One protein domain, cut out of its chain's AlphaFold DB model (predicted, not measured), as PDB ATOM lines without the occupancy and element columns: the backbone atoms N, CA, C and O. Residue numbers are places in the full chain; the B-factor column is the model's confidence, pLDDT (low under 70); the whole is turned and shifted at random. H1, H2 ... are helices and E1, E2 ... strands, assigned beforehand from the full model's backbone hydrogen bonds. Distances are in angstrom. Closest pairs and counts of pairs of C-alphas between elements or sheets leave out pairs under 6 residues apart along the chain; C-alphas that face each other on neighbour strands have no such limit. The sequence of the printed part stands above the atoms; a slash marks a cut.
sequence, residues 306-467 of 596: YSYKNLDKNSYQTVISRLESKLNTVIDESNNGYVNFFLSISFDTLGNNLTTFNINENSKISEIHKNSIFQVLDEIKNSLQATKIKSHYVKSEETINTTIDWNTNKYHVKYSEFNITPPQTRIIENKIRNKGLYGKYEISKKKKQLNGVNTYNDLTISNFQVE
ATOM      1  N   TYR A 306     -41.755 -28.273 -57.235       90.69
ATOM      2  CA  TYR A 306     -41.427 -27.891 -55.863       90.69
ATOM      3  C   TYR A 306     -40.653 -29.013 -55.153       90.69
ATOM      4  O   TYR A 306     -40.862 -30.190 -55.428       90.69
ATOM      5  N   SER A 307     -39.781 -28.671 -54.199       93.31
ATOM      6  CA  SER A 307     -39.122 -29.691 -53.363       93.31
ATOM      7  C   SER A 307     -40.124 -30.274 -52.367       93.31
ATOM      8  O   SER A 307     -40.681 -29.538 -51.542       93.31
ATOM      9  N   TYR A 308     -40.321 -31.594 -52.415       95.12
ATOM     10  CA  TYR A 308     -41.190 -32.305 -51.471       95.12
ATOM     11  C   TYR A 308     -40.726 -32.095 -50.024       95.12
ATOM     12  O   TYR A 308     -41.532 -31.775 -49.154       95.12
ATOM     13  N   LYS A 309     -39.412 -32.185 -49.775       94.38
ATOM     14  CA  LYS A 309     -38.803 -31.973 -48.453       94.38
ATOM     15  C   LYS A 309     -39.149 -30.613 -47.848       94.38
ATOM     16  O   LYS A 309     -39.316 -30.507 -46.634       94.38
ATOM     17  N   ASN A 310     -39.222 -29.571 -48.672       92.81
ATOM     18  CA  ASN A 310     -39.519 -28.222 -48.196       92.81
ATOM     19  C   ASN A 310     -41.016 -28.011 -47.943       92.81
ATOM     20  O   ASN A 310     -41.367 -27.303 -47.001       92.81
ATOM     21  N   LEU A 311     -41.883 -28.613 -48.762       92.19
ATOM     22  CA  LEU A 311     -43.337 -28.493 -48.617       92.19
ATOM     23  C   LEU A 311     -43.896 -29.369 -47.489       92.19
ATOM     24  O   LEU A 311     -44.761 -28.915 -46.748       92.19
ATOM     25  N   ASP A 312     -43.387 -30.592 -47.333       92.12
ATOM     26  CA  ASP A 312     -43.786 -31.521 -46.273       92.12
ATOM     27  C   ASP A 312     -42.563 -32.112 -45.563       92.12
ATOM     28  O   ASP A 312     -42.177 -33.281 -45.703       92.12
ATOM     29  N   LYS A 313     -41.941 -31.253 -44.754       92.75
ATOM     30  CA  LYS A 313     -40.746 -31.592 -43.982       92.75
ATOM     31  C   LYS A 313     -40.975 -32.774 -43.043       92.75
ATOM     32  O   LYS A 313     -40.086 -33.607 -42.907       92.75
ATOM     33  N   ASN A 314     -42.134 -32.867 -42.396       92.06
ATOM     34  CA  ASN A 314     -42.392 -33.903 -41.393       92.06
ATOM     35  C   ASN A 314     -42.511 -35.289 -42.032       92.06
ATOM     36  O   ASN A 314     -41.890 -36.244 -41.548       92.06
ATOM     37  N   SER A 315     -43.248 -35.404 -43.139       92.38
ATOM     38  CA  SER A 315     -43.325 -36.662 -43.883       92.38
ATOM     39  C   SER A 315     -41.963 -37.052 -44.445       92.38
ATOM     40  O   SER A 315     -41.559 -38.206 -44.316       92.38
ATOM     41  N   TYR A 316     -41.204 -36.093 -44.988       94.56
ATOM     42  CA  TYR A 316     -39.850 -36.360 -45.479       94.56
ATOM     43  C   TYR A 316     -38.909 -36.865 -44.370       94.56
ATOM     44  O   TYR A 316     -38.233 -37.875 -44.552       94.56
ATOM     45  N   GLN A 317     -38.906 -36.235 -43.189       93.06
ATOM     46  CA  GLN A 317     -38.112 -36.710 -42.044       93.06
ATOM     47  C   GLN A 317     -38.514 -38.129 -41.618       93.06
ATOM     48  O   GLN A 317     -37.656 -38.958 -41.331       93.06
ATOM     49  N   THR A 318     -39.812 -38.438 -41.640       93.44
ATOM     50  CA  THR A 318     -40.318 -39.781 -41.317       93.44
ATOM     51  C   THR A 318     -39.803 -40.827 -42.308       93.44
ATOM     52  O   THR A 318     -39.414 -41.924 -41.900       93.44
ATOM     53  N   VAL A 319     -39.752 -40.493 -43.602       94.31
ATOM     54  CA  VAL A 319     -39.149 -41.347 -44.638       94.31
ATOM     55  C   VAL A 319     -37.676 -41.608 -44.340       94.31
ATOM     56  O   VAL A 319     -37.266 -42.769 -44.301       94.31
ATOM     57  N   ILE A 320     -36.902 -40.551 -44.081       95.00
ATOM     58  CA  ILE A 320     -35.471 -40.653 -43.778       95.00
ATOM     59  C   ILE A 320     -35.232 -41.549 -42.562       95.00
ATOM     60  O   ILE A 320     -34.499 -42.530 -42.669       95.00
ATOM     61  N   SER A 321     -35.920 -41.308 -41.443       94.00
ATOM     62  CA  SER A 321     -35.733 -42.097 -40.220       94.00
ATOM     63  C   SER A 321     -36.116 -43.572 -40.385       94.00
ATOM     64  O   SER A 321     -35.449 -44.451 -39.831       94.00
ATOM     65  N   ARG A 322     -37.165 -43.885 -41.163       94.75
ATOM     66  CA  ARG A 322     -37.544 -45.281 -41.461       94.75
ATOM     67  C   ARG A 322     -36.473 -45.988 -42.291       94.75
ATOM     68  O   ARG A 322     -36.130 -47.133 -41.988       94.75
ATOM     69  N   LEU A 323     -35.930 -45.309 -43.304       94.81
ATOM     70  CA  LEU A 323     -34.842 -45.843 -44.125       94.81
ATOM     71  C   LEU A 323     -33.570 -46.044 -43.300       94.81
ATOM     72  O   LEU A 323     -33.006 -47.135 -43.318       94.81
ATOM     73  N   GLU A 324     -33.149 -45.042 -42.529       94.88
ATOM     74  CA  GLU A 324     -31.988 -45.119 -41.636       94.88
ATOM     75  C   GLU A 324     -32.090 -46.282 -40.658       94.88
ATOM     76  O   GLU A 324     -31.154 -47.074 -40.539       94.88
ATOM     77  N   SER A 325     -33.229 -46.404 -39.972       95.25
ATOM     78  CA  SER A 325     -33.467 -47.488 -39.022       95.25
ATOM     79  C   SER A 325     -33.288 -48.840 -39.706       95.25
ATOM     80  O   SER A 325     -32.520 -49.679 -39.229       95.25
ATOM     81  N   LYS A 326     -33.912 -49.024 -40.878       95.25
ATOM     82  CA  LYS A 326     -33.849 -50.301 -41.582       95.25
ATOM     83  C   LYS A 326     -32.455 -50.618 -42.116       95.25
ATOM     84  O   LYS A 326     -32.004 -51.761 -42.006       95.25
ATOM     85  N   LEU A 327     -31.765 -49.628 -42.674       94.94
ATOM     86  CA  LEU A 327     -30.406 -49.788 -43.186       94.94
ATOM     87  C   LEU A 327     -29.436 -50.123 -42.052       94.94
ATOM     88  O   LEU A 327     -28.642 -51.048 -42.199       94.94
ATOM     89  N   ASN A 328     -29.532 -49.444 -40.906       95.38
ATOM     90  CA  ASN A 328     -28.708 -49.753 -39.737       95.38
ATOM     91  C   ASN A 328     -28.947 -51.181 -39.228       95.38
ATOM     92  O   ASN A 328     -27.974 -51.877 -38.946       95.38
ATOM     93  N   THR A 329     -30.194 -51.669 -39.203       94.94
ATOM     94  CA  THR A 329     -30.484 -53.078 -38.873       94.94
ATOM     95  C   THR A 329     -29.785 -54.045 -39.832       94.94
ATOM     96  O   THR A 329     -29.077 -54.945 -39.387       94.94
ATOM     97  N   VAL A 330     -29.910 -53.830 -41.146       94.25
ATOM     98  CA  VAL A 330     -29.264 -54.683 -42.164       94.25
ATOM     99  C   VAL A 330     -27.738 -54.660 -42.042       94.25
ATOM    100  O   VAL A 330     -27.072 -55.694 -42.182       94.25
ATOM    101  N   ILE A 331     -27.172 -53.481 -41.773       94.38
ATOM    102  CA  ILE A 331     -25.740 -53.321 -41.540       94.38
ATOM    103  C   ILE A 331     -25.341 -54.094 -40.289       94.38
ATOM    104  O   ILE A 331     -24.356 -54.816 -40.341       94.38
ATOM    105  N   ASP A 332     -26.069 -53.991 -39.182       92.12
ATOM    106  CA  ASP A 332     -25.738 -54.671 -37.926       92.12
ATOM    107  C   ASP A 332     -25.763 -56.202 -38.065       92.12
ATOM    108  O   ASP A 332     -24.844 -56.869 -37.581       92.12
ATOM    109  N   GLU A 333     -26.737 -56.742 -38.797       91.75
ATOM    110  CA  GLU A 333     -26.954 -58.184 -38.997       91.75
ATOM    111  C   GLU A 333     -25.929 -58.855 -39.931       91.75
ATOM    112  O   GLU A 333     -25.806 -60.081 -39.943       91.75
ATOM    113  N   SER A 334     -25.160 -58.087 -40.711       91.75
ATOM    114  CA  SER A 334     -24.222 -58.627 -41.706       91.75
ATOM    115  C   SER A 334     -22.795 -58.110 -41.521       91.75
ATOM    116  O   SER A 334     -22.566 -56.932 -41.274       91.75
ATOM    117  N   ASN A 335     -21.783 -58.972 -41.654       91.31
ATOM    118  CA  ASN A 335     -20.387 -58.552 -41.449       91.31
ATOM    119  C   ASN A 335     -19.902 -57.582 -42.533       91.31
ATOM    120  O   ASN A 335     -19.251 -56.585 -42.220       91.31
ATOM    121  N   ASN A 336     -20.230 -57.880 -43.787       94.06
ATOM    122  CA  ASN A 336     -19.827 -57.107 -44.951       94.06
ATOM    123  C   ASN A 336     -21.029 -56.953 -45.873       94.06
ATOM    124  O   ASN A 336     -21.846 -57.875 -45.960       94.06
ATOM    125  N   GLY A 337     -21.097 -55.847 -46.596       94.88
ATOM    126  CA  GLY A 337     -22.137 -55.657 -47.583       94.88
ATOM    127  C   GLY A 337     -22.020 -54.338 -48.317       94.88
ATOM    128  O   GLY A 337     -21.265 -53.447 -47.940       94.88
ATOM    129  N   TYR A 338     -22.771 -54.254 -49.402       94.88
ATOM    130  CA  TYR A 338     -22.874 -53.061 -50.221       94.88
ATOM    131  C   TYR A 338     -24.326 -52.895 -50.644       94.88
ATOM    132  O   TYR A 338     -24.923 -53.838 -51.163       94.88
ATOM    133  N   VAL A 339     -24.893 -51.714 -50.430       95.00
ATOM    134  CA  VAL A 339     -26.250 -51.370 -50.854       95.00
ATOM    135  C   VAL A 339     -26.198 -50.063 -51.606       95.00
ATOM    136  O   VAL A 339     -25.654 -49.077 -51.120       95.00
ATOM    137  N   ASN A 340     -26.806 -50.058 -52.781       94.12
ATOM    138  CA  ASN A 340     -27.080 -48.842 -53.516       94.12
ATOM    139  C   ASN A 340     -28.563 -48.832 -53.861       94.12
ATOM    140  O   ASN A 340     -29.052 -49.758 -54.510       94.12
ATOM    141  N   PHE A 341     -29.273 -47.813 -53.396       93.94
ATOM    142  CA  PHE A 341     -30.681 -47.643 -53.700       93.94
ATOM    143  C   PHE A 341     -30.990 -46.205 -54.091       93.94
ATOM    144  O   PHE A 341     -30.307 -45.250 -53.714       93.94
ATOM    145  N   PHE A 342     -32.074 -46.091 -54.841       94.44
ATOM    146  CA  PHE A 342     -32.630 -44.856 -55.345       94.44
ATOM    147  C   PHE A 342     -34.115 -44.815 -54.998       94.44
ATOM    148  O   PHE A 342     -34.836 -45.778 -55.256       94.44
ATOM    149  N   LEU A 343     -34.569 -43.700 -54.440       95.94
ATOM    150  CA  LEU A 343     -35.975 -43.387 -54.209       95.94
ATOM    151  C   LEU A 343     -36.248 -42.004 -54.807       95.94
ATOM    152  O   LEU A 343     -35.631 -41.024 -54.399       95.94
ATOM    153  N   SER A 344     -37.164 -41.927 -55.767       96.44
ATOM    154  CA  SER A 344     -37.675 -40.681 -56.337       96.44
ATOM    155  C   SER A 344     -39.099 -40.489 -55.853       96.44
ATOM    156  O   SER A 344     -40.005 -41.188 -56.303       96.44
ATOM    157  N   ILE A 345     -39.275 -39.570 -54.909       96.69
ATOM    158  CA  ILE A 345     -40.582 -39.113 -54.446       96.69
ATOM    159  C   ILE A 345     -41.094 -38.129 -55.488       96.69
ATOM    160  O   ILE A 345     -40.411 -37.152 -55.784       96.69
ATOM    161  N   SER A 346     -42.265 -38.390 -56.063       96.19
ATOM    162  CA  SER A 346     -42.834 -37.527 -57.099       96.19
ATOM    163  C   SER A 346     -44.355 -37.520 -57.045       96.19
ATOM    164  O   SER A 346     -44.979 -38.572 -56.892       96.19
ATOM    165  N   PHE A 347     -44.941 -36.335 -57.193       96.25
ATOM    166  CA  PHE A 347     -46.379 -36.120 -57.308       96.25
ATOM    167  C   PHE A 347     -46.689 -35.186 -58.473       96.25
ATOM    168  O   PHE A 347     -45.954 -34.226 -58.711       96.25
ATOM    169  N   ASP A 348     -47.786 -35.446 -59.181       92.62
ATOM    170  CA  ASP A 348     -48.277 -34.552 -60.231       92.62
ATOM    171  C   ASP A 348     -49.221 -33.460 -59.690       92.62
ATOM    172  O   ASP A 348     -49.543 -33.384 -58.504       92.62
ATOM    173  N   THR A 349     -49.694 -32.597 -60.588       88.88
ATOM    174  CA  THR A 349     -50.602 -31.482 -60.270       88.88
ATOM    175  C   THR A 349     -52.025 -31.923 -59.917       88.88
ATOM    176  O   THR A 349     -52.847 -31.080 -59.564       88.88
ATOM    177  N   LEU A 350     -52.338 -33.215 -60.047       89.25
ATOM    178  CA  LEU A 350     -53.603 -33.828 -59.637       89.25
ATOM    179  C   LEU A 350     -53.464 -34.569 -58.296       89.25
ATOM    180  O   LEU A 350     -54.448 -35.087 -57.776       89.25
ATOM    181  N   GLY A 351     -52.256 -34.599 -57.725       90.81
ATOM    182  CA  GLY A 351     -51.951 -35.310 -56.491       90.81
ATOM    183  C   GLY A 351     -51.716 -36.808 -56.681       90.81
ATOM    184  O   GLY A 351     -51.672 -37.539 -55.689       90.81
ATOM    185  N   ASN A 352     -51.542 -37.289 -57.915       93.50
ATOM    186  CA  ASN A 352     -51.199 -38.686 -58.159       93.50
ATOM    187  C   ASN A 352     -49.767 -38.954 -57.706       93.50
ATOM    188  O   ASN A 352     -48.843 -38.203 -58.019       93.50
ATOM    189  N   ASN A 353     -49.583 -40.061 -56.994       95.25
ATOM    190  CA  ASN A 353     -48.279 -40.497 -56.530       95.25
ATOM    191  C   ASN A 353     -47.513 -41.201 -57.660       95.25
ATOM    192  O   ASN A 353     -47.833 -42.330 -58.035       95.25
ATOM    193  N   LEU A 354     -46.477 -40.541 -58.170       95.38
ATOM    194  CA  LEU A 354     -45.563 -41.043 -59.198       95.38
ATOM    195  C   LEU A 354     -44.246 -41.559 -58.596       95.38
ATOM    196  O   LEU A 354     -43.267 -41.763 -59.311       95.38
ATOM    197  N   THR A 355     -44.210 -41.774 -57.279       96.19
ATOM    198  CA  THR A 355     -43.010 -42.213 -56.566       96.19
ATOM    199  C   THR A 355     -42.524 -43.567 -57.076       96.19
ATOM    200  O   THR A 355     -43.278 -44.545 -57.179       96.19
ATOM    201  N   THR A 356     -41.225 -43.643 -57.348       95.69
ATOM    202  CA  THR A 356     -40.539 -44.856 -57.801       95.69
ATOM    203  C   THR A 356     -39.305 -45.119 -56.955       95.69
ATOM    204  O   THR A 356     -38.690 -44.201 -56.415       95.69
ATOM    205  N   PHE A 357     -38.927 -46.385 -56.829       95.69
ATOM    206  CA  PHE A 357     -37.695 -46.772 -56.158       95.69
ATOM    207  C   PHE A 357     -37.030 -47.936 -56.882       95.69
ATOM    208  O   PHE A 357     -37.679 -48.698 -57.599       95.69
ATOM    209  N   ASN A 358     -35.729 -48.083 -56.666       94.00
ATOM    210  CA  ASN A 358     -34.953 -49.213 -57.144       94.00
ATOM    211  C   ASN A 358     -33.801 -49.508 -56.174       94.00
ATOM    212  O   ASN A 358     -33.198 -48.592 -55.617       94.00
ATOM    213  N   ILE A 359     -33.465 -50.785 -56.014       92.56
ATOM    214  CA  ILE A 359     -32.230 -51.229 -55.368       92.56
ATOM    215  C   ILE A 359     -31.338 -51.801 -56.464       92.56
ATOM    216  O   ILE A 359     -31.702 -52.772 -57.124       92.56
ATOM    217  N   ASN A 360     -30.158 -51.212 -56.642       90.06
ATOM    218  CA  ASN A 360     -29.202 -51.603 -57.668       90.06
ATOM    219  C   ASN A 360     -28.870 -53.100 -57.557       90.06
ATOM    220  O   ASN A 360     -28.541 -53.584 -56.469       90.06
ATOM    221  N   GLU A 361     -28.910 -53.818 -58.680       85.19
ATOM    222  CA  GLU A 361     -28.615 -55.255 -58.755       85.19
ATOM    223  C   GLU A 361     -27.209 -55.603 -58.258       85.19
ATOM    224  O   GLU A 361     -26.998 -56.681 -57.708       85.19
ATOM    225  N   ASN A 362     -26.265 -54.664 -58.361       86.50
ATOM    226  CA  ASN A 362     -24.900 -54.831 -57.864       86.50
ATOM    227  C   ASN A 362     -24.785 -54.773 -56.328       86.50
ATOM    228  O   ASN A 362     -23.678 -54.903 -55.798       86.50
ATOM    229  N   SER A 363     -25.889 -54.555 -55.604       88.88
ATOM    230  CA  SER A 363     -25.918 -54.587 -54.139       88.88
ATOM    231  C   SER A 363     -25.492 -55.967 -53.624       88.88
ATOM    232  O   SER A 363     -26.099 -56.985 -53.942       88.88
ATOM    233  N   LYS A 364     -24.442 -56.009 -52.801       91.19
ATOM    234  CA  LYS A 364     -23.880 -57.234 -52.213       91.19
ATOM    235  C   LYS A 364     -24.459 -57.462 -50.821       91.19
ATOM    236  O   LYS A 364     -23.752 -57.331 -49.825       91.19
ATOM    237  N   ILE A 365     -25.747 -57.775 -50.755       91.88
ATOM    238  CA  ILE A 365     -26.454 -58.157 -49.524       91.88
ATOM    239  C   ILE A 365     -27.244 -59.448 -49.738       91.88
ATOM    240  O   ILE A 365     -27.449 -59.871 -50.872       91.88
ATOM    241  N   SER A 366     -27.671 -60.092 -48.649       90.88
ATOM    242  CA  SER A 366     -28.542 -61.265 -48.744       90.88
ATOM    243  C   SER A 366     -29.900 -60.886 -49.342       90.88
ATOM    244  O   SER A 366     -30.387 -59.770 -49.147       90.88
ATOM    245  N   GLU A 367     -30.547 -61.839 -50.014       91.00
ATOM    246  CA  GLU A 367     -31.873 -61.620 -50.601       91.00
ATOM    247  C   GLU A 367     -32.923 -61.273 -49.532       91.00
ATOM    248  O   GLU A 367     -33.779 -60.421 -49.744       91.00
ATOM    249  N   ILE A 368     -32.804 -61.857 -48.334       91.81
ATOM    250  CA  ILE A 368     -33.663 -61.540 -47.181       91.81
ATOM    251  C   ILE A 368     -33.540 -60.057 -46.808       91.81
ATOM    252  O   ILE A 368     -34.549 -59.371 -46.637       91.81
ATOM    253  N   HIS A 369     -32.312 -59.536 -46.717       93.12
ATOM    254  CA  HIS A 369     -32.096 -58.125 -46.403       93.12
ATOM    255  C   HIS A 369     -32.590 -57.223 -47.534       93.12
ATOM    256  O   HIS A 369     -33.249 -56.220 -47.257       93.12
ATOM    257  N   LYS A 370     -32.344 -57.607 -48.791       92.62
ATOM    258  CA  LYS A 370     -32.806 -56.875 -49.975       92.62
ATOM    259  C   LYS A 370     -34.330 -56.744 -49.975       92.62
ATOM    260  O   LYS A 370     -34.834 -55.625 -50.029       92.62
ATOM    261  N   ASN A 371     -35.046 -57.852 -49.787       92.38
ATOM    262  CA  ASN A 371     -36.508 -57.881 -49.677       92.38
ATOM    263  C   ASN A 371     -37.021 -57.022 -48.522       92.38
ATOM    264  O   ASN A 371     -38.015 -56.318 -48.660       92.38
ATOM    265  N   SER A 372     -36.314 -57.022 -47.393       93.12
ATOM    266  CA  SER A 372     -36.717 -56.221 -46.238       93.12
ATOM    267  C   SER A 372     -36.532 -54.709 -46.441       93.12
ATOM    268  O   SER A 372     -37.291 -53.929 -45.873       93.12
ATOM    269  N   ILE A 373     -35.553 -54.279 -47.248       94.00
ATOM    270  CA  ILE A 373     -35.409 -52.871 -47.658       94.00
ATOM    271  C   ILE A 373     -36.490 -52.523 -48.685       94.00
ATOM    272  O   ILE A 373     -37.128 -51.480 -48.567       94.00
ATOM    273  N   PHE A 374     -36.739 -53.417 -49.649       93.88
ATOM    274  CA  PHE A 374     -37.817 -53.272 -50.630       93.88
ATOM    275  C   PHE A 374     -39.181 -53.073 -49.972       93.88
ATOM    276  O   PHE A 374     -39.910 -52.167 -50.360       93.88
ATOM    277  N   GLN A 375     -39.500 -53.865 -48.949       94.56
ATOM    278  CA  GLN A 375     -40.750 -53.738 -48.205       94.56
ATOM    279  C   GLN A 375     -40.899 -52.346 -47.578       94.56
ATOM    280  O   GLN A 375     -41.946 -51.722 -47.714       94.56
ATOM    281  N   VAL A 376     -39.849 -51.823 -46.934       95.38
ATOM    282  CA  VAL A 376     -39.889 -50.478 -46.336       95.38
ATOM    283  C   VAL A 376     -40.068 -49.397 -47.403       95.38
ATOM    284  O   VAL A 376     -40.825 -48.455 -47.184       95.38
ATOM    285  N   LEU A 377     -39.419 -49.533 -48.563       94.75
ATOM    286  CA  LEU A 377     -39.589 -48.609 -49.690       94.75
ATOM    287  C   LEU A 377     -41.018 -48.638 -50.253       94.75
ATOM    288  O   LEU A 377     -41.577 -47.579 -50.539       94.75
ATOM    289  N   ASP A 378     -41.621 -49.821 -50.369       94.31
ATOM    290  CA  ASP A 378     -43.003 -49.978 -50.831       94.31
ATOM    291  C   ASP A 378     -44.014 -49.406 -49.827       94.31
ATOM    292  O   ASP A 378     -44.902 -48.634 -50.188       94.31
ATOM    293  N   GLU A 379     -43.826 -49.674 -48.533       94.19
ATOM    294  CA  GLU A 379     -44.629 -49.070 -47.467       94.19
ATOM    295  C   GLU A 379     -44.504 -47.541 -47.445       94.19
ATOM    296  O   GLU A 379     -45.500 -46.844 -47.251       94.19
ATOM    297  N   ILE A 380     -43.293 -47.004 -47.649       93.69
ATOM    298  CA  ILE A 380     -43.063 -45.561 -47.773       93.69
ATOM    299  C   ILE A 380     -43.865 -45.017 -48.949       93.69
ATOM    300  O   ILE A 380     -44.667 -44.107 -48.745       93.69
ATOM    301  N   LYS A 381     -43.713 -45.610 -50.141       93.19
ATOM    302  CA  LYS A 381     -44.442 -45.212 -51.351       93.19
ATOM    303  C   LYS A 381     -45.944 -45.125 -51.093       93.19
ATOM    304  O   LYS A 381     -46.548 -44.117 -51.442       93.19
ATOM    305  N   ASN A 382     -46.523 -46.128 -50.441       91.06
ATOM    306  CA  ASN A 382     -47.962 -46.190 -50.172       91.06
ATOM    307  C   ASN A 382     -48.435 -45.226 -49.067       91.06
ATOM    308  O   ASN A 382     -49.627 -44.952 -48.968       91.06
ATOM    309  N   SER A 383     -47.522 -44.707 -48.239       91.19
ATOM    310  CA  SER A 383     -47.837 -43.806 -47.118       91.19
ATOM    311  C   SER A 383     -47.655 -42.313 -47.414       91.19
ATOM    312  O   SER A 383     -48.130 -41.481 -46.643       91.19
ATOM    313  N   LEU A 384     -46.959 -41.963 -48.500       94.00
ATOM    314  CA  LEU A 384     -46.685 -40.573 -48.862       94.00
ATOM    315  C   LEU A 384     -47.968 -39.839 -49.263       94.00
ATOM    316  O   LEU A 384     -48.803 -40.369 -49.996       94.00
ATOM    317  N   GLN A 385     -48.091 -38.590 -48.819       92.56
ATOM    318  CA  GLN A 385     -49.215 -37.726 -49.156       92.56
ATOM    319  C   GLN A 385     -48.790 -36.684 -50.183       92.56
ATOM    320  O   GLN A 385     -47.695 -36.132 -50.112       92.56
ATOM    321  N   ALA A 386     -49.675 -36.395 -51.133       93.31
ATOM    322  CA  ALA A 386     -49.420 -35.358 -52.116       93.31
ATOM    323  C   ALA A 386     -49.352 -33.978 -51.449       93.31
ATOM    324  O   ALA A 386     -50.219 -33.603 -50.654       93.31
ATOM    325  N   THR A 387     -48.334 -33.203 -51.810       92.06
ATOM    326  CA  THR A 387     -48.115 -31.862 -51.266       92.06
ATOM    327  C   THR A 387     -49.123 -30.864 -51.820       92.06
ATOM    328  O   THR A 387     -49.409 -30.854 -53.021       92.06
ATOM    329  N   LYS A 388     -49.606 -29.973 -50.952       89.38
ATOM    330  CA  LYS A 388     -50.514 -28.885 -51.319       89.38
ATOM    331  C   LYS A 388     -49.921 -27.533 -50.957       89.38
ATOM    332  O   LYS A 388     -49.307 -27.385 -49.903       89.38
ATOM    333  N   ILE A 389     -50.170 -26.533 -51.798       84.38
ATOM    334  CA  ILE A 389     -50.038 -25.124 -51.417       84.38
ATOM    335  C   ILE A 389     -51.457 -24.600 -51.214       84.38
ATOM    336  O   ILE A 389     -52.267 -24.596 -52.145       84.38
ATOM    337  N   LYS A 390     -51.772 -24.209 -49.973       80.25
ATOM    338  CA  LYS A 390     -53.148 -23.980 -49.504       80.25
ATOM    339  C   LYS A 390     -53.999 -25.247 -49.700       80.25
ATOM    340  O   LYS A 390     -53.800 -26.221 -48.983       80.25
ATOM    341  N   SER A 391     -54.875 -25.262 -50.702       82.38
ATOM    342  CA  SER A 391     -55.788 -26.378 -50.992       82.38
ATOM    343  C   SER A 391     -55.505 -27.083 -52.320       82.38
ATOM    344  O   SER A 391     -56.149 -28.089 -52.614       82.38
ATOM    345  N   HIS A 392     -54.534 -26.605 -53.102       83.12
ATOM    346  CA  HIS A 392     -54.263 -27.108 -54.448       83.12
ATOM    347  C   HIS A 392     -53.042 -28.021 -54.466       83.12
ATOM    348  O   HIS A 392     -52.004 -27.689 -53.889       83.12
ATOM    349  N   TYR A 393     -53.165 -29.156 -55.155       90.75
ATOM    350  CA  TYR A 393     -52.035 -30.036 -55.427       90.75
ATOM    351  C   TYR A 393     -51.029 -29.335 -56.337       90.75
ATOM    352  O   TYR A 393     -51.393 -28.677 -57.314       90.75
ATOM    353  N   VAL A 394     -49.754 -29.485 -56.000       90.56
ATOM    354  CA  VAL A 394     -48.643 -28.954 -56.788       90.56
ATOM    355  C   VAL A 394     -47.701 -30.079 -57.153       90.56
ATOM    356  O   VAL A 394     -47.540 -31.031 -56.387       90.56
ATOM    357  N   LYS A 395     -47.051 -29.942 -58.308       93.00
ATOM    358  CA  LYS A 395     -46.026 -30.888 -58.717       93.00
ATOM    359  C   LYS A 395     -44.851 -30.807 -57.745       93.00
ATOM    360  O   LYS A 395     -44.241 -29.747 -57.600       93.00
ATOM    361  N   SER A 396     -44.516 -31.908 -57.083       95.06
ATOM    362  CA  SER A 396     -43.373 -31.952 -56.174       95.06
ATOM    363  C   SER A 396     -42.497 -33.158 -56.424       95.06
ATOM    364  O   SER A 396     -42.978 -34.235 -56.769       95.06
ATOM    365  N   GLU A 397     -41.192 -32.952 -56.282       95.88
ATOM    366  CA  GLU A 397     -40.186 -33.979 -56.501       95.88
ATOM    367  C   GLU A 397     -39.102 -33.890 -55.424       95.88
ATOM    368  O   GLU A 397     -38.778 -32.812 -54.919       95.88
ATOM    369  N   GLU A 398     -38.554 -35.040 -55.052       96.25
ATOM    370  CA  GLU A 398     -37.355 -35.160 -54.227       96.25
ATOM    371  C   GLU A 398     -36.687 -36.498 -54.529       96.25
ATOM    372  O   GLU A 398     -37.370 -37.494 -54.785       96.25
ATOM    373  N   THR A 399     -35.356 -36.551 -54.527       94.62
ATOM    374  CA  THR A 399     -34.666 -37.829 -54.750       94.62
ATOM    375  C   THR A 399     -33.631 -38.127 -53.685       94.62
ATOM    376  O   THR A 399     -32.805 -37.300 -53.315       94.62
ATOM    377  N   ILE A 400     -33.672 -39.371 -53.220       94.44
ATOM    378  CA  ILE A 400     -32.757 -39.932 -52.243       94.44
ATOM    379  C   ILE A 400     -31.959 -41.002 -52.977       94.44
ATOM    380  O   ILE A 400     -32.468 -42.076 -53.298       94.44
ATOM    381  N   ASN A 401     -30.701 -40.689 -53.267       93.38
ATOM    382  CA  ASN A 401     -29.745 -41.630 -53.830       93.38
ATOM    383  C   ASN A 401     -28.686 -41.925 -52.775       93.38
ATOM    384  O   ASN A 401     -28.014 -41.013 -52.290       93.38
ATOM    385  N   THR A 402     -28.571 -43.186 -52.378       92.94
ATOM    386  CA  THR A 402     -27.704 -43.579 -51.273       92.94
ATOM    387  C   THR A 402     -26.916 -44.824 -51.622       92.94
ATOM    388  O   THR A 402     -27.463 -45.861 -51.989       92.94
ATOM    389  N   THR A 403     -25.604 -44.721 -51.439       94.06
ATOM    390  CA  THR A 403     -24.661 -45.829 -51.540       94.06
ATOM    391  C   THR A 403     -24.013 -46.065 -50.183       94.06
ATOM    392  O   THR A 403     -23.409 -45.157 -49.618       94.06
ATOM    393  N   ILE A 404     -24.105 -47.283 -49.661       95.12
ATOM    394  CA  ILE A 404     -23.518 -47.674 -48.380       95.12
ATOM    395  C   ILE A 404     -22.666 -48.921 -48.587       95.12
ATOM    396  O   ILE A 404     -23.154 -49.937 -49.074       95.12
ATOM    397  N   ASP A 405     -21.403 -48.851 -48.181       95.56
ATOM    398  CA  ASP A 405     -20.476 -49.985 -48.127       95.56
ATOM    399  C   ASP A 405     -20.076 -50.226 -46.671       95.56
ATOM    400  O   ASP A 405     -19.781 -49.278 -45.937       95.56
ATOM    401  N   TRP A 406     -20.069 -51.478 -46.226       96.44
ATOM    402  CA  TRP A 406     -19.502 -51.837 -44.938       96.44
ATOM    403  C   TRP A 406     -18.648 -53.093 -45.001       96.44
ATOM    404  O   TRP A 406     -18.952 -54.076 -45.678       96.44
ATOM    405  N   ASN A 407     -17.581 -53.074 -44.208       96.12
ATOM    406  CA  ASN A 407     -16.662 -54.191 -44.065       96.12
ATOM    407  C   ASN A 407     -16.194 -54.317 -42.611       96.12
ATOM    408  O   ASN A 407     -15.815 -53.327 -41.973       96.12
ATOM    409  N   THR A 408     -16.201 -55.543 -42.097       95.56
ATOM    410  CA  THR A 408     -15.710 -55.895 -40.768       95.56
ATOM    411  C   THR A 408     -14.332 -56.534 -40.846       95.56
ATOM    412  O   THR A 408     -14.168 -57.661 -41.309       95.56
ATOM    413  N   ASN A 409     -13.345 -55.845 -40.279       94.88
ATOM    414  CA  ASN A 409     -11.995 -56.363 -40.101       94.88
ATOM    415  C   ASN A 409     -11.747 -56.736 -38.640       94.88
ATOM    416  O   ASN A 409     -12.222 -56.062 -37.728       94.88
ATOM    417  N   LYS A 410     -10.956 -57.784 -38.413       94.56
ATOM    418  CA  LYS A 410     -10.592 -58.254 -37.074       94.56
ATOM    419  C   LYS A 410      -9.106 -58.071 -36.822       94.56
ATOM    420  O   LYS A 410      -8.293 -58.324 -37.707       94.56
ATOM    421  N   TYR A 411      -8.751 -57.665 -35.612       93.31
ATOM    422  CA  TYR A 411      -7.359 -57.583 -35.180       93.31
ATOM    423  C   TYR A 411      -7.218 -57.920 -33.697       93.31
ATOM    424  O   TYR A 411      -8.174 -57.857 -32.926       93.31
ATOM    425  N   HIS A 412      -6.009 -58.301 -33.291       93.88
ATOM    426  CA  HIS A 412      -5.735 -58.732 -31.926       93.88
ATOM    427  C   HIS A 412      -5.005 -57.660 -31.126       93.88
ATOM    428  O   HIS A 412      -4.058 -57.035 -31.604       93.88
ATOM    429  N   VAL A 413      -5.417 -57.510 -29.872       93.19
ATOM    430  CA  VAL A 413      -4.839 -56.598 -28.893       93.19
ATOM    431  C   VAL A 413      -4.474 -57.402 -27.651       93.19
ATOM    432  O   VAL A 413      -5.331 -58.029 -27.031       93.19
ATOM    433  N   LYS A 414      -3.197 -57.413 -27.271       90.94
ATOM    434  CA  LYS A 414      -2.738 -58.050 -26.031       90.94
ATOM    435  C   LYS A 414      -2.743 -57.030 -24.899       90.94
ATOM    436  O   LYS A 414      -2.103 -55.995 -25.034       90.94
ATOM    437  N   TYR A 415      -3.388 -57.352 -23.781       91.38
ATOM    438  CA  TYR A 415      -3.291 -56.604 -22.530       91.38
ATOM    439  C   TYR A 415      -2.486 -57.392 -21.498       91.38
ATOM    440  O   TYR A 415      -2.820 -58.534 -21.186       91.38
ATOM    441  N   SER A 416      -1.427 -56.772 -20.982       85.12
ATOM    442  CA  SER A 416      -0.551 -57.313 -19.943       85.12
ATOM    443  C   SER A 416      -0.358 -56.303 -18.807       85.12
ATOM    444  O   SER A 416      -0.801 -55.159 -18.911       85.12
ATOM    445  N   GLU A 417       0.332 -56.709 -17.735       77.06
ATOM    446  CA  GLU A 417       0.621 -55.859 -16.566       77.06
ATOM    447  C   GLU A 417       1.261 -54.511 -16.948       77.06
ATOM    448  O   GLU A 417       0.966 -53.488 -16.336       77.06
ATOM    449  N   PHE A 418       2.093 -54.490 -17.994       75.19
ATOM    450  CA  PHE A 418       2.883 -53.312 -18.358       75.19
ATOM    451  C   PHE A 418       2.258 -52.478 -19.477       75.19
ATOM    452  O   PHE A 418       2.405 -51.256 -19.488       75.19
ATOM    453  N   ASN A 419       1.585 -53.108 -20.444       83.94
ATOM    454  CA  ASN A 419       1.128 -52.419 -21.648       83.94
ATOM    455  C   ASN A 419      -0.006 -53.135 -22.398       83.94
ATOM    456  O   ASN A 419      -0.311 -54.311 -22.176       83.94
ATOM    457  N   ILE A 420      -0.603 -52.380 -23.324       87.25
ATOM    458  CA  ILE A 420      -1.480 -52.871 -24.384       87.25
ATOM    459  C   ILE A 420      -0.674 -52.866 -25.691       87.25
ATOM    460  O   ILE A 420       0.033 -51.901 -25.977       87.25
ATOM    461  N   THR A 421      -0.701 -53.958 -26.458       86.50
ATOM    462  CA  THR A 421       0.090 -54.103 -27.694       86.50
ATOM    463  C   THR A 421      -0.741 -54.714 -28.828       86.50
ATOM    464  O   THR A 421      -1.331 -55.778 -28.619       86.50
ATOM    465  N   PRO A 422      -0.750 -54.111 -30.035       87.81
ATOM    466  CA  PRO A 422      -0.163 -52.803 -30.364       87.81
ATOM    467  C   PRO A 422      -0.902 -51.649 -29.650       87.81
ATOM    468  O   PRO A 422      -2.050 -51.862 -29.256       87.81
ATOM    469  N   PRO A 423      -0.280 -50.463 -29.467       85.44
ATOM    470  CA  PRO A 423      -0.940 -49.295 -28.870       85.44
ATOM    471  C   PRO A 423      -2.285 -48.999 -29.542       85.44
ATOM    472  O   PRO A 423      -2.395 -49.118 -30.764       85.44
ATOM    473  N   GLN A 424      -3.306 -48.652 -28.757       88.44
ATOM    474  CA  GLN A 424      -4.670 -48.450 -29.258       88.44
ATOM    475  C   GLN A 424      -5.178 -47.038 -28.964       88.44
ATOM    476  O   GLN A 424      -4.543 -46.239 -28.279       88.44
ATOM    477  N   THR A 425      -6.363 -46.712 -29.484       86.75
ATOM    478  CA  THR A 425      -7.062 -45.492 -29.078       86.75
ATOM    479  C   THR A 425      -7.417 -45.561 -27.589       86.75
ATOM    480  O   THR A 425      -7.732 -46.631 -27.061       86.75
ATOM    481  N   ARG A 426      -7.439 -44.405 -26.909       87.94
ATOM    482  CA  ARG A 426      -7.780 -44.314 -25.473       87.94
ATOM    483  C   ARG A 426      -9.105 -45.000 -25.127       87.94
ATOM    484  O   ARG A 426      -9.233 -45.560 -24.046       87.94
ATOM    485  N   ILE A 427     -10.075 -44.979 -26.041       87.31
ATOM    486  CA  ILE A 427     -11.392 -45.601 -25.856       87.31
ATOM    487  C   ILE A 427     -11.254 -47.126 -25.717       87.31
ATOM    488  O   ILE A 427     -11.766 -47.705 -24.757       87.31
ATOM    489  N   ILE A 428     -10.517 -47.767 -26.632       88.06
ATOM    490  CA  ILE A 428     -10.258 -49.214 -26.591       88.06
ATOM    491  C   ILE A 428      -9.448 -49.561 -25.340       88.06
ATOM    492  O   ILE A 428      -9.796 -50.498 -24.621       88.06
ATOM    493  N   GLU A 429      -8.396 -48.790 -25.050       89.31
ATOM    494  CA  GLU A 429      -7.543 -49.036 -23.886       89.31
ATOM    495  C   GLU A 429      -8.320 -48.948 -22.572       89.31
ATOM    496  O   GLU A 429      -8.215 -49.851 -21.744       89.31
ATOM    497  N   ASN A 430      -9.142 -47.912 -22.395       89.38
ATOM    498  CA  ASN A 430      -9.977 -47.750 -21.208       89.38
ATOM    499  C   ASN A 430     -10.979 -48.899 -21.073       89.38
ATOM    500  O   ASN A 430     -11.128 -49.456 -19.987       89.38
ATOM    501  N   LYS A 431     -11.631 -49.311 -22.169       90.88
ATOM    502  CA  LYS A 431     -12.600 -50.417 -22.136       90.88
ATOM    503  C   LYS A 431     -11.941 -51.742 -21.737       90.88
ATOM    504  O   LYS A 431     -12.499 -52.466 -20.916       90.88
ATOM    505  N   ILE A 432     -10.754 -52.035 -22.271       91.06
ATOM    506  CA  ILE A 432      -9.980 -53.238 -21.935       91.06
ATOM    507  C   ILE A 432      -9.488 -53.189 -20.481       91.06
ATOM    508  O   ILE A 432      -9.686 -54.148 -19.735       91.06
ATOM    509  N   ARG A 433      -8.905 -52.064 -20.044       89.00
ATOM    510  CA  ARG A 433      -8.411 -51.888 -18.665       89.00
ATOM    511  C   ARG A 433      -9.529 -52.007 -17.632       89.00
ATOM    512  O   ARG A 433      -9.323 -52.651 -16.611       89.00
ATOM    513  N   ASN A 434     -10.716 -51.478 -17.926       87.88
ATOM    514  CA  ASN A 434     -11.883 -51.579 -17.044       87.88
ATOM    515  C   ASN A 434     -12.370 -53.021 -16.849       87.88
ATOM    516  O   ASN A 434     -12.951 -53.322 -15.812       87.88
ATOM    517  N   LYS A 435     -12.129 -53.927 -17.811       87.12
ATOM    518  CA  LYS A 435     -12.405 -55.361 -17.615       87.12
ATOM    519  C   LYS A 435     -11.383 -56.016 -16.677       87.12
ATOM    520  O   LYS A 435     -11.710 -57.026 -16.069       87.12
ATOM    521  N   GLY A 436     -10.175 -55.461 -16.544       83.69
ATOM    522  CA  GLY A 436      -9.174 -55.887 -15.557       83.69
ATOM    523  C   GLY A 436      -8.568 -57.277 -15.784       83.69
ATOM    524  O   GLY A 436      -7.959 -57.827 -14.868       83.69
ATOM    525  N   LEU A 437      -8.730 -57.864 -16.976       89.38
ATOM    526  CA  LEU A 437      -8.276 -59.224 -17.287       89.38
ATOM    527  C   LEU A 437      -7.137 -59.219 -18.305       89.38
ATOM    528  O   LEU A 437      -7.288 -58.756 -19.430       89.38
ATOM    529  N   TYR A 438      -5.994 -59.786 -17.929       90.56
ATOM    530  CA  TYR A 438      -4.863 -59.926 -18.842       90.56
ATOM    531  C   TYR A 438      -5.103 -61.054 -19.850       90.56
ATOM    532  O   TYR A 438      -5.574 -62.145 -19.510       90.56
ATOM    533  N   GLY A 439      -4.772 -60.795 -21.110       91.38
ATOM    534  CA  GLY A 439      -5.092 -61.702 -22.203       91.38
ATOM    535  C   GLY A 439      -5.027 -61.051 -23.576       91.38
ATOM    536  O   GLY A 439      -4.599 -59.910 -23.744       91.38
ATOM    537  N   LYS A 440      -5.444 -61.812 -24.581       93.00
ATOM    538  CA  LYS A 440      -5.597 -61.357 -25.961       93.00
ATOM    539  C   LYS A 440      -7.073 -61.095 -26.236       93.00
ATOM    540  O   LYS A 440      -7.893 -62.002 -26.129       93.00
ATOM    541  N   TYR A 441      -7.380 -59.868 -26.617       94.62
ATOM    542  CA  TYR A 441      -8.686 -59.423 -27.075       94.62
ATOM    543  C   TYR A 441      -8.701 -59.433 -28.603       94.62
ATOM    544  O   TYR A 441      -7.773 -58.930 -29.236       94.62
ATOM    545  N   GLU A 442      -9.732 -60.011 -29.205       95.62
ATOM    546  CA  GLU A 442     -10.030 -59.824 -30.625       95.62
ATOM    547  C   GLU A 442     -11.003 -58.655 -30.754       95.62
ATOM    548  O   GLU A 442     -12.114 -58.704 -30.222       95.62
ATOM    549  N   ILE A 443     -10.561 -57.599 -31.431       95.25
ATOM    550  CA  ILE A 443     -11.376 -56.429 -31.732       95.25
ATOM    551  C   ILE A 443     -11.878 -56.556 -33.164       95.25
ATOM    552  O   ILE A 443     -11.090 -56.697 -34.101       95.25
ATOM    553  N   SER A 444     -13.196 -56.488 -33.325       95.00
ATOM    554  CA  SER A 444     -13.853 -56.362 -34.619       95.00
ATOM    555  C   SER A 444     -14.132 -54.886 -34.886       95.00
ATOM    556  O   SER A 444     -14.797 -54.217 -34.096       95.00
ATOM    557  N   LYS A 445     -13.604 -54.376 -35.999       94.75
ATOM    558  CA  LYS A 445     -13.844 -53.025 -36.501       94.75
ATOM    559  C   LYS A 445     -14.691 -53.101 -37.760       94.75
ATOM    560  O   LYS A 445     -14.194 -53.514 -38.809       94.75
ATOM    561  N   LYS A 446     -15.938 -52.655 -37.662       95.75
ATOM    562  CA  LYS A 446     -16.846 -52.519 -38.800       95.75
ATOM    563  C   LYS A 446     -16.783 -51.090 -39.315       95.75
ATOM    564  O   LYS A 446     -17.249 -50.171 -38.648       95.75
ATOM    565  N   LYS A 447     -16.164 -50.895 -40.477       95.56
ATOM    566  CA  LYS A 447     -16.126 -49.604 -41.174       95.56
ATOM    567  C   LYS A 447     -17.359 -49.521 -42.067       95.56
ATOM    568  O   LYS A 447     -17.527 -50.399 -42.905       95.56
ATOM    569  N   LYS A 448     -18.179 -48.485 -41.899       95.50
ATOM    570  CA  LYS A 448     -19.337 -48.156 -42.745       95.50
ATOM    571  C   LYS A 448     -19.012 -46.878 -43.514       95.50
ATOM    572  O   LYS A 448     -18.487 -45.935 -42.923       95.50
ATOM    573  N   GLN A 449     -19.301 -46.830 -44.802       94.56
ATOM    574  CA  GLN A 449     -19.024 -45.689 -45.666       94.56
ATOM    575  C   GLN A 449     -20.294 -45.321 -46.428       94.56
ATOM    576  O   GLN A 449     -20.794 -46.113 -47.220       94.56
ATOM    577  N   LEU A 450     -20.800 -44.119 -46.171       93.56
ATOM    578  CA  LEU A 450     -21.984 -43.546 -46.797       93.56
ATOM    579  C   LEU A 450     -21.553 -42.587 -47.914       93.56
ATOM    580  O   LEU A 450     -20.735 -41.688 -47.700       93.56
ATOM    581  N   ASN A 451     -22.082 -42.811 -49.115       90.94
ATOM    582  CA  ASN A 451     -21.842 -42.048 -50.342       90.94
ATOM    583  C   ASN A 451     -20.356 -41.834 -50.670       90.94
ATOM    584  O   ASN A 451     -19.974 -40.833 -51.263       90.94
ATOM    585  N   GLY A 452     -19.489 -42.759 -50.251       86.00
ATOM    586  CA  GLY A 452     -18.043 -42.655 -50.458       86.00
ATOM    587  C   GLY A 452     -17.329 -41.606 -49.592       86.00
ATOM    588  O   GLY A 452     -16.100 -41.598 -49.584       86.00
ATOM    589  N   VAL A 453     -18.041 -40.788 -48.813       87.31
ATOM    590  CA  VAL A 453     -17.465 -39.658 -48.060       87.31
ATOM    591  C   VAL A 453     -17.550 -39.898 -46.553       87.31
ATOM    592  O   VAL A 453     -16.526 -39.975 -45.867       87.31
ATOM    593  N   ASN A 454     -18.758 -40.087 -46.026       89.12
ATOM    594  CA  ASN A 454     -18.996 -40.145 -44.587       89.12
ATOM    595  C   ASN A 454     -18.628 -41.534 -44.047       89.12
ATOM    596  O   ASN A 454     -19.217 -42.541 -44.435       89.12
ATOM    597  N   THR A 455     -17.624 -41.603 -43.166       91.62
ATOM    598  CA  THR A 455     -17.122 -42.868 -42.607       91.62
ATOM    599  C   THR A 455     -17.485 -43.013 -41.131       91.62
ATOM    600  O   THR A 455     -17.098 -42.194 -40.300       91.62
ATOM    601  N   TYR A 456     -18.126 -44.128 -40.794       93.00
ATOM    602  CA  TYR A 456     -18.504 -44.522 -39.439       93.00
ATOM    603  C   TYR A 456     -17.749 -45.798 -39.059       93.00
ATOM    604  O   TYR A 456     -17.425 -46.620 -39.917       93.00
ATOM    605  N   ASN A 457     -17.428 -45.966 -37.778       92.31
ATOM    606  CA  ASN A 457     -16.758 -47.167 -37.293       92.31
ATOM    607  C   ASN A 457     -17.486 -47.699 -36.064       92.31
ATOM    608  O   ASN A 457     -17.637 -46.961 -35.091       92.31
ATOM    609  N   ASP A 458     -17.829 -48.983 -36.092       93.75
ATOM    610  CA  ASP A 458     -18.200 -49.719 -34.889       93.75
ATOM    611  C   ASP A 458     -17.013 -50.549 -34.421       93.75
ATOM    612  O   ASP A 458     -16.309 -51.176 -35.221       93.75
ATOM    613  N   LEU A 459     -16.801 -50.564 -33.111       93.56
ATOM    614  CA  LEU A 459     -15.745 -51.308 -32.447       93.56
ATOM    615  C   LEU A 459     -16.381 -52.239 -31.422       93.56
ATOM    616  O   LEU A 459     -17.055 -51.786 -30.494       93.56
ATOM    617  N   THR A 460     -16.133 -53.538 -31.553       94.50
ATOM    618  CA  THR A 460     -16.630 -54.550 -30.614       94.50
ATOM    619  C   THR A 460     -15.528 -55.519 -30.206       94.50
ATOM    620  O   THR A 460     -14.583 -55.771 -30.954       94.50
ATOM    621  N   ILE A 461     -15.636 -56.074 -29.001       94.44
ATOM    622  CA  ILE A 461     -14.812 -57.204 -28.562       94.44
ATOM    623  C   ILE A 461     -15.538 -58.478 -28.991       94.44
ATOM    624  O   ILE A 461     -16.590 -58.801 -28.438       94.44
ATOM    625  N   SER A 462     -14.983 -59.193 -29.969       93.00
ATOM    626  CA  SER A 462     -15.584 -60.407 -30.536       93.00
ATOM    627  C   SER A 462     -15.062 -61.695 -29.916       93.00
ATOM    628  O   SER A 462     -15.708 -62.733 -30.027       93.00
ATOM    629  N   ASN A 463     -13.888 -61.659 -29.282       94.69
ATOM    630  CA  ASN A 463     -13.316 -62.820 -28.611       94.69
ATOM    631  C   ASN A 463     -12.323 -62.401 -27.520       94.69
ATOM    632  O   ASN A 463     -11.720 -61.326 -27.583       94.69
ATOM    633  N   PHE A 464     -12.113 -63.279 -26.543       94.56
ATOM    634  CA  PHE A 464     -11.115 -63.103 -25.496       94.56
ATOM    635  C   PHE A 464     -10.416 -64.423 -25.168       94.56
ATOM    636  O   PHE A 464     -11.051 -65.447 -24.914       94.56
ATOM    637  N   GLN A 465      -9.088 -64.377 -25.116       91.81
ATOM    638  CA  GLN A 465      -8.242 -65.472 -24.670       91.81
ATOM    639  C   GLN A 465      -7.417 -65.023 -23.462       91.81
ATOM    640  O   GLN A 465      -6.533 -64.177 -23.586       91.81
ATOM    641  N   VAL A 466      -7.673 -65.630 -22.304       91.44
ATOM    642  CA  VAL A 466      -6.953 -65.335 -21.056       91.44
ATOM    643  C   VAL A 466      -5.456 -65.656 -21.151       91.44
ATOM    644  O   VAL A 466      -5.062 -66.669 -21.736       91.44
ATOM    645  N   GLU A 467      -4.613 -64.809 -20.558       87.75
ATOM    646  CA  GLU A 467      -3.181 -65.082 -20.391       87.75
ATOM    647  C   GLU A 467      -2.937 -65.973 -19.161       87.75
ATOM    648  O   GLU A 467      -3.503 -65.755 -18.092       87.75
TER     649      GLU A 467
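This is residues 306 to 467 of the 596 residues of an uncharacterized protein of Flavobacteriales bacterium (UniProt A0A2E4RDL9). A long, twisted slab of five strands makes a rod, and its longest strand, E3, runs through much of its length. At one end E2 and E1 line up beside E3, with the helices H2 and H3 side by side over one face; towards the other end the hairpin of E4 and E5 pairs with the later residues of E3, and the short helix H4 lies over E4. The printed part has 162 residues, with four named helices and five named strands in the order H1 H2 E1 E2 H3 E3 H4 E4 E5; the sheet runs E2 E1 E3 E4 E5, all antiparallel, and the class is mixed, helices and strands. The whole is loose, with a radius of gyration of the C-alphas of 22.0 A and spans of 73 by 31 by 23 A.

Start at H1, residues 308 to 311, which touches H2, residues 313 to 333, only at the corner: the closest C-alphas, of Lys 309 and Tyr 316, are 5.4 A apart. H2 is on the sheet at a height of 7.8 A, over E3, residues 396 to 415, and only just slantwise to it at 31 degrees on the local plane. Next come E1, residues 337 to 347, and E2, residues 356 to 359, a hairpin with N 342 and O 358 at 2.8 A. H3, residues 367 to 383, lies on the same face as H2 and over E2, 9.4 A high; it touches H2 at a shallow tilt of 10 degrees, opposite ways, closest at the C-alphas of Val 330 and His 369, 6.2 A. E2, H3 and E3 form a split strand-helix-strand unit, two strands running the same way with E1 between them, and its crossover is left-handed. Beside E1, find N 339 and O 404 of E3 at 2.8 A. H4, residues 426 to 435, is over E4, residues 439 to 450, 9.1 A high, and apart from H2 and H3. E4 pairs with E3 at N 413 and O 441, 2.8 A, and with E5, residues 454 to 466, at N 448 and O 456, 2.8 A. In H2, H3 and H4 every O i to N i+4 pair is within hydrogen-bond range; H1 is too short for one.

Find C-alpha 308, where H1 begins, at (-41.190, -32.305, -51.471). H2 is 30.4 A long, E1 32.6 A and H3 24.2 A. E3 starts at C-alpha 396, (-43.373, -31.952, -56.174), bends by 57 degrees at residue 412 and is 57.8 A long. E4 measures 34.9 A and E5 36.5 A, ending at C-alpha 466, (-6.953, -65.335, -21.056).

The C-alphas farthest apart, of Leu 350 and Glu 417, are 72.7 A apart. The printed part has no cut, the link from H3 to E3 is long, and no printed residue is under 70 in pLDDT.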